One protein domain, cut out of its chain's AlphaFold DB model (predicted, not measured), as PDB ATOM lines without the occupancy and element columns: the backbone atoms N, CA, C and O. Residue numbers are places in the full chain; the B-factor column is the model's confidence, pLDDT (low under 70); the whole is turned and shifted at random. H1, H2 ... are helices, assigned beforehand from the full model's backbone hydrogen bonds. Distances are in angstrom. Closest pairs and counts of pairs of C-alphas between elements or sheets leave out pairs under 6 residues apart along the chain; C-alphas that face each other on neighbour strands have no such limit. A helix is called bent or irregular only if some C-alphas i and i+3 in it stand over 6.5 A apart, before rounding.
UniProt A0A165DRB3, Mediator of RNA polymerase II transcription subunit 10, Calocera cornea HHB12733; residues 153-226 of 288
ATOM      1  N   ASP A 153     428.318 400.365 275.583       94.12
ATOM      2  CA  ASP A 153     428.409 401.828 275.714       94.12
ATOM      3  C   ASP A 153     427.028 402.499 275.850       94.12
ATOM      4  O   ASP A 153     426.900 403.576 276.432       94.12
ATOM      5  N   ASP A 154     425.965 401.871 275.339       95.00
ATOM      6  CA  ASP A 154     424.612 402.411 275.471       95.00
ATOM      7  C   ASP A 154     424.116 402.314 276.922       95.00
ATOM      8  O   ASP A 154     423.398 403.203 277.395       95.00
ATOM      9  N   TYR A 155     424.527 401.275 277.661       95.06
ATOM     10  CA  TYR A 155     424.240 401.154 279.092       95.06
ATOM     11  C   TYR A 155     424.941 402.263 279.880       95.06
ATOM     12  O   TYR A 155     424.291 402.987 280.638       95.06
ATOM     13  N   THR A 156     426.249 402.444 279.666       95.12
ATOM     14  CA  THR A 156     427.030 403.467 280.381       95.12
ATOM     15  C   THR A 156     426.502 404.867 280.084       95.12
ATOM     16  O   THR A 156     426.310 405.664 281.004       95.12
ATOM     17  N   ARG A 157     426.156 405.142 278.821       95.94
ATOM     18  CA  ARG A 157     425.505 406.386 278.414       95.94
ATOM     19  C   ARG A 157     424.175 406.606 279.128       95.94
ATOM     20  O   ARG A 157     423.958 407.685 279.672       95.94
ATOM     21  N   THR A 158     423.301 405.602 279.149       95.44
ATOM     22  CA  THR A 158     421.985 405.702 279.800       95.44
ATOM     23  C   THR A 158     422.128 405.966 281.297       95.44
ATOM     24  O   THR A 158     421.428 406.816 281.842       95.44
ATOM     25  N   MET A 159     423.056 405.279 281.970       96.06
ATOM     26  CA  MET A 159     423.316 405.488 283.396       96.06
ATOM     27  C   MET A 159     423.868 406.883 283.681       96.06
ATOM     28  O   MET A 159     423.463 407.509 284.659       96.06
ATOM     29  N   LEU A 160     424.738 407.408 282.816       96.88
ATOM     30  CA  LEU A 160     425.262 408.766 282.944       96.88
ATOM     31  C   LEU A 160     424.154 409.810 282.751       96.88
ATOM     32  O   LEU A 160     424.028 410.725 283.563       96.88
ATOM     33  N   GLU A 161     423.321 409.651 281.721       96.81
ATOM     34  CA  GLU A 161     422.178 410.532 281.455       96.81
ATOM     35  C   GLU A 161     421.166 410.509 282.614       96.81
ATOM     36  O   GLU A 161     420.738 411.569 283.080       96.81
ATOM     37  N   LEU A 162     420.842 409.324 283.144       97.19
ATOM     38  CA  LEU A 162     419.956 409.166 284.297       97.19
ATOM     39  C   LEU A 162     420.545 409.808 285.556       97.19
ATOM     40  O   LEU A 162     419.857 410.572 286.226       97.19
ATOM     41  N   THR A 163     421.824 409.558 285.843       97.31
ATOM     42  CA  THR A 163     422.512 410.131 287.009       97.31
ATOM     43  C   THR A 163     422.554 411.655 286.922       97.31
ATOM     44  O   THR A 163     422.311 412.347 287.908       97.31
ATOM     45  N   ALA A 164     422.815 412.213 285.737       95.50
ATOM     46  CA  ALA A 164     422.799 413.656 285.528       95.50
ATOM     47  C   ALA A 164     421.399 414.251 285.751       95.50
ATOM     48  O   ALA A 164     421.265 415.260 286.449       95.50
ATOM     49  N   ALA A 165     420.357 413.618 285.205       96.69
ATOM     50  CA  ALA A 165     418.974 414.041 285.401       96.69
ATOM     51  C   ALA A 165     418.544 413.937 286.875       96.69
ATOM     52  O   ALA A 165     417.926 414.860 287.408       96.69
ATOM     53  N   GLU A 166     418.910 412.852 287.557       97.19
ATOM     54  CA  GLU A 166     418.612 412.633 288.972       97.19
ATOM     55  C   GLU A 166     419.345 413.631 289.874       97.19
ATOM     56  O   GLU A 166     418.744 414.179 290.802       97.19
ATOM     57  N   ASN A 167     420.601 413.957 289.561       95.44
ATOM     58  CA  ASN A 167     421.361 414.988 290.265       95.44
ATOM     59  C   ASN A 167     420.712 416.369 290.107       95.44
ATOM     60  O   ASN A 167     420.530 417.081 291.095       95.44
ATOM     61  N   GLN A 168     420.302 416.743 288.892       95.38
ATOM     62  CA  GLN A 168     419.595 418.008 288.656       95.38
ATOM     63  C   GLN A 168     418.250 418.054 289.381       95.38
ATOM     64  O   GLN A 168     417.914 419.055 290.014       95.38
ATOM     65  N   PHE A 169     417.490 416.963 289.329       95.75
ATOM     66  CA  PHE A 169     416.208 416.858 290.011       95.75
ATOM     67  C   PHE A 169     416.361 416.951 291.534       95.75
ATOM     68  O   PHE A 169     415.594 417.653 292.197       95.75
ATOM     69  N   THR A 170     417.377 416.293 292.093       95.38
ATOM     70  CA  THR A 170     417.697 416.349 293.523       95.38
ATOM     71  C   THR A 170     418.123 417.752 293.934       95.38
ATOM     72  O   THR A 170     417.580 418.283 294.902       95.38
ATOM     73  N   ASN A 171     418.985 418.408 293.156       93.12
ATOM     74  CA  ASN A 171     419.346 419.807 293.387       93.12
ATOM     75  C   ASN A 171     418.108 420.713 293.358       93.12
ATOM     76  O   ASN A 171     417.911 421.514 294.270       93.12
ATOM     77  N   GLY A 172     417.210 420.537 292.386       95.38
ATOM     78  CA  GLY A 172     415.946 421.273 292.317       95.38
ATOM     79  C   GLY A 172     415.070 421.090 293.562       95.38
ATOM     80  O   GLY A 172     414.510 422.062 294.070       95.38
ATOM     81  N   LYS A 173     414.993 419.871 294.113       95.88
ATOM     82  CA  LYS A 173     414.300 419.609 295.387       95.88
ATOM     83  C   LYS A 173     414.958 420.331 296.558       95.88
ATOM     84  O   LYS A 173     414.249 420.927 297.366       95.88
ATOM     85  N   VAL A 174     416.286 420.292 296.646       93.81
ATOM     86  CA  VAL A 174     417.054 420.988 297.692       93.81
ATOM     87  C   VAL A 174     416.789 422.496 297.631       93.81
ATOM     88  O   VAL A 174     416.450 423.092 298.654       93.81
ATOM     89  N   HIS A 175     416.825 423.092 296.434       93.06
ATOM     90  CA  HIS A 175     416.472 424.499 296.220       93.06
ATOM     91  C   HIS A 175     415.026 424.803 296.635       93.06
ATOM     92  O   HIS A 175     414.791 425.756 297.374       93.06
ATOM     93  N   ALA A 176     414.056 423.982 296.222       94.00
ATOM     94  CA  ALA A 176     412.648 424.192 296.558       94.00
ATOM     95  C   ALA A 176     412.390 424.132 298.073       94.00
ATOM     96  O   ALA A 176     411.671 424.975 298.611       94.00
ATOM     97  N   VAL A 177     413.001 423.169 298.772       93.50
ATOM     98  CA  VAL A 177     412.907 423.057 300.236       93.50
ATOM     99  C   VAL A 177     413.563 424.259 300.906       93.50
ATOM    100  O   VAL A 177     412.983 424.826 301.832       93.50
ATOM    101  N   HIS A 178     414.730 424.693 300.433       92.12
ATOM    102  CA  HIS A 178     415.389 425.872 300.978       92.12
ATOM    103  C   HIS A 178     414.529 427.134 300.816       92.12
ATOM    104  O   HIS A 178     414.273 427.822 301.802       92.12
ATOM    105  N   SER A 179     414.011 427.407 299.614       91.81
ATOM    106  CA  SER A 179     413.116 428.546 299.374       91.81
ATOM    107  C   SER A 179     411.832 428.463 300.204       91.81
ATOM    108  O   SER A 179     411.367 429.473 300.729       91.81
ATOM    109  N   TYR A 180     411.275 427.262 300.387       93.56
ATOM    110  CA  TYR A 180     410.134 427.055 301.278       93.56
ATOM    111  C   TYR A 180     410.468 427.426 302.729       93.56
ATOM    112  O   TYR A 180     409.714 428.168 303.356       93.56
ATOM    113  N   LEU A 181     411.609 426.965 303.253       91.31
ATOM    114  CA  LEU A 181     412.049 427.300 304.608       91.31
ATOM    115  C   LEU A 181     412.336 428.796 304.765       91.31
ATOM    116  O   LEU A 181     411.993 429.366 305.800       91.31
ATOM    117  N   GLN A 182     412.895 429.451 303.745       90.56
ATOM    118  CA  GLN A 182     413.072 430.905 303.738       90.56
ATOM    119  C   GLN A 182     411.726 431.623 303.871       90.56
ATOM    120  O   GLN A 182     411.555 432.434 304.781       90.56
ATOM    121  N   HIS A 183     410.740 431.287 303.036       92.31
ATOM    122  CA  HIS A 183     409.411 431.899 303.107       92.31
ATOM    123  C   HIS A 183     408.694 431.601 304.424       92.31
ATOM    124  O   HIS A 183     408.072 432.490 305.001       92.31
ATOM    125  N   LEU A 184     408.809 430.373 304.931       91.19
ATOM    126  CA  LEU A 184     408.236 429.990 306.216       91.19
ATOM    127  C   LEU A 184     408.876 430.776 307.366       91.19
ATOM    128  O   LEU A 184     408.160 431.283 308.227       91.19
ATOM    129  N   SER A 185     410.204 430.918 307.368       89.94
ATOM    130  CA  SER A 185     410.925 431.694 308.384       89.94
ATOM    131  C   SER A 185     410.525 433.172 308.363       89.94
ATOM    132  O   SER A 185     410.273 433.751 309.418       89.94
ATOM    133  N   ALA A 186     410.360 433.755 307.170       88.94
ATOM    134  CA  ALA A 186     409.897 435.127 307.000       88.94
ATOM    135  C   ALA A 186     408.446 435.306 307.478       88.94
ATOM    136  O   ALA A 186     408.158 436.232 308.233       88.94
ATOM    137  N   GLY A 187     407.544 434.390 307.108       90.75
ATOM    138  CA  GLY A 187     406.150 434.416 307.556       90.75
ATOM    139  C   GLY A 187     406.001 434.235 309.071       90.75
ATOM    140  O   GLY A 187     405.165 434.888 309.691       90.75
ATOM    141  N   LEU A 188     406.837 433.397 309.690       89.75
ATOM    142  CA  LEU A 188     406.876 433.238 311.147       89.75
ATOM    143  C   LEU A 188     407.398 434.490 311.856       89.75
ATOM    144  O   LEU A 188     406.858 434.853 312.901       89.75
ATOM    145  N   ALA A 189     408.416 435.150 311.301       88.81
ATOM    146  CA  ALA A 189     408.948 436.392 311.853       88.81
ATOM    147  C   ALA A 189     407.923 437.541 311.794       88.81
ATOM    148  O   ALA A 189     407.848 438.325 312.739       88.81
ATOM    149  N   ASP A 190     407.114 437.608 310.729       90.62
ATOM    150  CA  ASP A 190     406.042 438.601 310.570       90.62
ATOM    151  C   ASP A 190     404.854 438.327 311.511       90.62
ATOM    152  O   ASP A 190     404.419 439.204 312.258       90.62
ATOM    153  N   ALA A 191     404.370 437.080 311.555       92.38
ATOM    154  CA  ALA A 191     403.243 436.699 312.407       92.38
ATOM    155  C   ALA A 191     403.579 436.741 313.910       92.38
ATOM    156  O   ALA A 191     402.704 437.012 314.737       92.38
ATOM    157  N   PHE A 192     404.840 436.477 314.276       92.19
ATOM    158  CA  PHE A 192     405.288 436.427 315.666       92.19
ATOM    159  C   PHE A 192     406.631 437.157 315.873       92.19
ATOM    160  O   PHE A 192     407.681 436.524 316.036       92.19
ATOM    161  N   PRO A 193     406.613 438.496 315.993       86.31
ATOM    162  CA  PRO A 193     407.829 439.311 316.085       86.31
ATOM    163  C   PRO A 193     408.722 438.983 317.292       86.31
ATOM    164  O   PRO A 193     409.939 439.137 317.235       86.31
ATOM    165  N   ALA A 194     408.138 438.490 318.389       85.31
ATOM    166  CA  ALA A 194     408.882 438.073 319.581       85.31
ATOM    167  C   ALA A 194     409.751 436.819 319.351       85.31
ATOM    168  O   ALA A 194     410.688 436.572 320.111       85.31
ATOM    169  N   MET A 195     409.439 436.026 318.322       82.56
ATOM    170  CA  MET A 195     410.105 434.759 318.001       82.56
ATOM    171  C   MET A 195     411.201 434.923 316.948       82.56
ATOM    172  O   MET A 195     412.089 434.082 316.874       82.56
ATOM    173  N   ALA A 196     411.163 436.009 316.170       78.31
ATOM    174  CA  ALA A 196     412.104 436.300 315.090       78.31
ATOM    175  C   ALA A 196     413.597 436.094 315.441       78.31
ATOM    176  O   ALA A 196     414.290 435.469 314.642       78.31
ATOM    177  N   PRO A 197     414.125 436.517 316.614       81.06
ATOM    178  CA  PRO A 197     415.541 436.300 316.943       81.06
ATOM    179  C   PRO A 197     415.904 434.833 317.236       81.06
ATOM    180  O   PRO A 197     417.086 434.507 317.305       81.06
ATOM    181  N   TYR A 198     414.916 433.954 317.415       81.75
ATOM    182  CA  TYR A 198     415.108 432.528 317.693       81.75
ATOM    183  C   TYR A 198     414.869 431.636 316.471       81.75
ATOM    184  O   TYR A 198     415.030 430.422 316.584       81.75
ATOM    185  N   VAL A 199     414.479 432.199 315.320       79.25
ATOM    186  CA  VAL A 199     414.317 431.444 314.072       79.25
ATOM    187  C   VAL A 199     415.667 431.432 313.350       79.25
ATOM    188  O   VAL A 199     416.061 432.459 312.794       79.25
ATOM    189  N   PRO A 200     416.418 430.315 313.368       74.06
ATOM    190  CA  PRO A 200     417.678 430.244 312.646       74.06
ATOM    191  C   PRO A 200     417.421 430.334 311.133       74.06
ATOM    192  O   PRO A 200     416.415 429.800 310.653       74.06
ATOM    193  N   PRO A 201     418.321 430.975 310.365       72.50
ATOM    194  CA  PRO A 201     418.235 430.948 308.911       72.50
ATOM    195  C   PRO A 201     418.323 429.496 308.414       72.50
ATOM    196  O   PRO A 201     418.978 428.673 309.059       72.50
ATOM    197  N   PRO A 202     417.678 429.152 307.288       74.38
ATOM    198  CA  PRO A 202     417.781 427.810 306.726       74.38
ATOM    199  C   PRO A 202     419.247 427.477 306.403       74.38
ATOM    200  O   PRO A 202     419.898 428.176 305.638       74.38
ATOM    201  N   GLN A 203     419.766 426.406 307.013       70.06
ATOM    202  CA  GLN A 203     421.168 425.960 306.930       70.06
ATOM    203  C   GLN A 203     421.348 424.834 305.895       70.06
ATOM    204  O   GLN A 203     422.075 423.875 306.140       70.06
ATOM    205  N   ILE A 204     420.637 424.885 304.767       74.19
ATOM    206  CA  ILE A 204     420.845 423.894 303.706       74.19
ATOM    207  C   ILE A 204     421.958 424.443 302.814       74.19
ATOM    208  O   ILE A 204     421.720 425.466 302.171       74.19
ATOM    209  N   PRO A 205     423.158 423.832 302.784       65.56
ATOM    210  CA  PRO A 205     424.223 424.278 301.901       65.56
ATOM    211  C   PRO A 205     423.756 424.086 300.459       65.56
ATOM    212  O   PRO A 205     423.674 422.966 299.953       65.56
ATOM    213  N   LEU A 206     423.385 425.189 299.819       65.94
ATOM    214  CA  LEU A 206     423.079 425.220 298.403       65.94
ATOM    215  C   LEU A 206     424.413 425.272 297.670       65.94
ATOM    216  O   LEU A 206     425.243 426.139 297.922       65.94
ATOM    217  N   SER A 207     424.632 424.315 296.776       63.25
ATOM    218  CA  SER A 207     425.606 424.504 295.711       63.25
ATOM    219  C   SER A 207     424.971 425.514 294.768       63.25
ATOM    220  O   SER A 207     424.157 425.120 293.935       63.25
ATOM    221  N   ASP A 208     425.254 426.801 294.954       56.31
ATOM    222  CA  ASP A 208     424.718 427.846 294.089       56.31
ATOM    223  C   ASP A 208     425.034 427.484 292.633       56.31
ATOM    224  O   ASP A 208     426.187 427.317 292.237       56.31
ATOM    225  N   GLY A 209     423.983 427.295 291.835       51.78
ATOM    226  CA  GLY A 209     424.070 427.017 290.401       51.78
ATOM    227  C   GLY A 209     424.626 428.191 289.587       51.78
ATOM    228  O   GLY A 209     424.666 428.111 288.360       51.78
ATOM    229  N   ASP A 210     425.079 429.254 290.251       42.25
ATOM    230  CA  ASP A 210     425.818 430.365 289.672       42.25
ATOM    231  C   ASP A 210     427.281 429.969 289.470       42.25
ATOM    232  O   ASP A 210     428.172 430.507 290.109       42.25
ATOM    233  N   GLY A 211     427.522 429.010 288.574       44.50
ATOM    234  CA  GLY A 211     428.740 428.959 287.767       44.50
ATOM    235  C   GLY A 211     430.098 429.160 288.453       44.50
ATOM    236  O   GLY A 211     431.019 429.587 287.761       44.50
ATOM    237  N   GLU A 212     430.278 428.822 289.732       41.22
ATOM    238  CA  GLU A 212     431.601 428.441 290.223       41.22
ATOM    239  C   GLU A 212     431.963 427.206 289.405       41.22
ATOM    240  O   GLU A 212     431.244 426.196 289.444       41.22
ATOM    241  N   PRO A 213     432.939 427.334 288.494       44.66
ATOM    242  CA  PRO A 213     433.001 426.450 287.363       44.66
ATOM    243  C   PRO A 213     433.237 425.054 287.914       44.66
ATOM    244  O   PRO A 213     434.109 424.844 288.755       44.66
ATOM    245  N   ALA A 214     432.515 424.073 287.376       51.31
ATOM    246  CA  ALA A 214     432.859 422.667 287.546       51.31
ATOM    247  C   ALA A 214     434.369 422.431 287.331       51.31
ATOM    248  O   ALA A 214     434.909 421.510 287.911       51.31
ATOM    249  N   GLN A 215     435.062 423.331 286.618       48.84
ATOM    250  CA  GLN A 215     436.512 423.415 286.472       48.84
ATOM    251  C   GLN A 215     437.319 423.621 287.765       48.84
ATOM    252  O   GLN A 215     438.463 423.195 287.764       48.84
ATOM    253  N   GLU A 216     436.819 424.255 288.832       52.94
ATOM    254  CA  GLU A 216     437.537 424.390 290.119       52.94
ATOM    255  C   GLU A 216     437.527 423.041 290.846       52.94
ATOM    256  O   GLU A 216     438.579 422.498 291.163       52.94
ATOM    257  N   LYS A 217     436.345 422.425 290.970       53.44
ATOM    258  CA  LYS A 217     436.169 421.087 291.557       53.44
ATOM    259  C   LYS A 217     436.788 419.984 290.693       53.44
ATOM    260  O   LYS A 217     437.344 419.032 291.216       53.44
ATOM    261  N   GLU A 218     436.748 420.125 289.371       54.75
ATOM    262  CA  GLU A 218     437.401 419.238 288.400       54.75
ATOM    263  C   GLU A 218     438.914 419.494 288.330       54.75
ATOM    264  O   GLU A 218     439.659 418.550 288.091       54.75
ATOM    265  N   ARG A 219     439.407 420.715 288.606       57.88
ATOM    266  CA  ARG A 219     440.839 420.988 288.846       57.88
ATOM    267  C   ARG A 219     441.305 420.402 290.164       57.88
ATOM    268  O   ARG A 219     442.428 419.923 290.212       57.88
ATOM    269  N   GLU A 220     440.477 420.441 291.198       60.34
ATOM    270  CA  GLU A 220     440.796 419.908 292.520       60.34
ATOM    271  C   GLU A 220     440.739 418.371 292.535       60.34
ATOM    272  O   GLU A 220     441.607 417.726 293.123       60.34
ATOM    273  N   LEU A 221     439.802 417.765 291.790       59.09
ATOM    274  CA  LEU A 221     439.810 416.329 291.502       59.09
ATOM    275  C   LEU A 221     440.952 415.939 290.552       59.09
ATOM    276  O   LEU A 221     441.621 414.945 290.812       59.09
ATOM    277  N   ARG A 222     441.235 416.704 289.484       60.44
ATOM    278  CA  ARG A 222     442.402 416.443 288.614       60.44
ATOM    279  C   ARG A 222     443.716 416.585 289.364       60.44
ATOM    280  O   ARG A 222     444.616 415.803 289.098       60.44
ATOM    281  N   SER A 223     443.848 417.552 290.270       63.06
ATOM    282  CA  SER A 223     445.065 417.724 291.067       63.06
ATOM    283  C   SER A 223     445.229 416.593 292.077       63.06
ATOM    284  O   SER A 223     446.344 416.108 292.245       63.06
ATOM    285  N   HIS A 224     444.136 416.098 292.672       60.97
ATOM    286  CA  HIS A 224     444.167 414.902 293.520       60.97
ATOM    287  C   HIS A 224     444.523 413.634 292.738       60.97
ATOM    288  O   HIS A 224     445.335 412.845 293.209       60.97
ATOM    289  N   VAL A 225     443.983 413.449 291.532       59.84
ATOM    290  CA  VAL A 225     444.316 412.298 290.676       59.84
ATOM    291  C   VAL A 225     445.765 412.384 290.169       59.84
ATOM    292  O   VAL A 225     446.484 411.392 290.200       59.84
ATOM    293  N   GLN A 226     446.247 413.577 289.808       53.53
ATOM    294  CA  GLN A 226     447.623 413.803 289.344       53.53
ATOM    295  C   GLN A 226     448.673 413.708 290.469       53.53
ATOM    296  O   GLN A 226     449.839 413.428 290.197       53.53
TER     297      GLN A 226
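AT A GLANCE: This is residues 153 to 226 of the 288 residues of the protein "Mediator of RNA polymerase II transcription subunit 10" of Calocera cornea HHB12733 (UniProt A0A165DRB3). One long helix, H1, makes the length of the domain; beyond its last residue the chain turns and folds back beside it as a long stretch with no named element, and a short second helix, H2, ends the printed part, sticking out free of H1. There is no packed core: the start of H1, residues 153 to 170, also stands free, and so do the turn at residues 190 to 195 and residues 210 to 226, of which 214 to 226 belong to H2. The printed part has 74 residues, with two named helices in the order H1, H2 and no named strand; its class is all helix. It is extended, with a radius of gyration of the C-alphas of 18.7 A and spans of 59 by 29 by 16 A.

HOW THE PARTS SIT: H1, residues 153 to 191, comes first along the printed part. A long link of 22 residues, 192 to 213, leads from it to H2, residues 214 to 226. H1 and H2 are apart, with no C-alpha of the one within 8 A of the other. In both H1 and H2 every O i to N i+4 pair is within hydrogen-bond range, and neither helix is bent.

IN THESE COORDINATES: H1 begins at C-alpha 153 at (428.409, 401.828, 275.714) and ends at C-alpha 191 at (403.243, 436.699, 312.407), 56.5 A away. H2 measures 17.3 A from C-alpha 214 at (432.859, 422.667, 287.546) to C-alpha 226 at (447.623, 413.803, 289.344).

THE WHOLE: The two C-alphas farthest apart, those of Asp 153 and Ala 194, are 60.2 A from each other. The first and last printed C-alphas, those of Asp 153 and Gln 226, are 26.4 A apart. The outline is only just a rod. The printed part has no cut. The model's mean pLDDT is 94 in H1 and 57 in H2, and residues 205 to 226 are under 70.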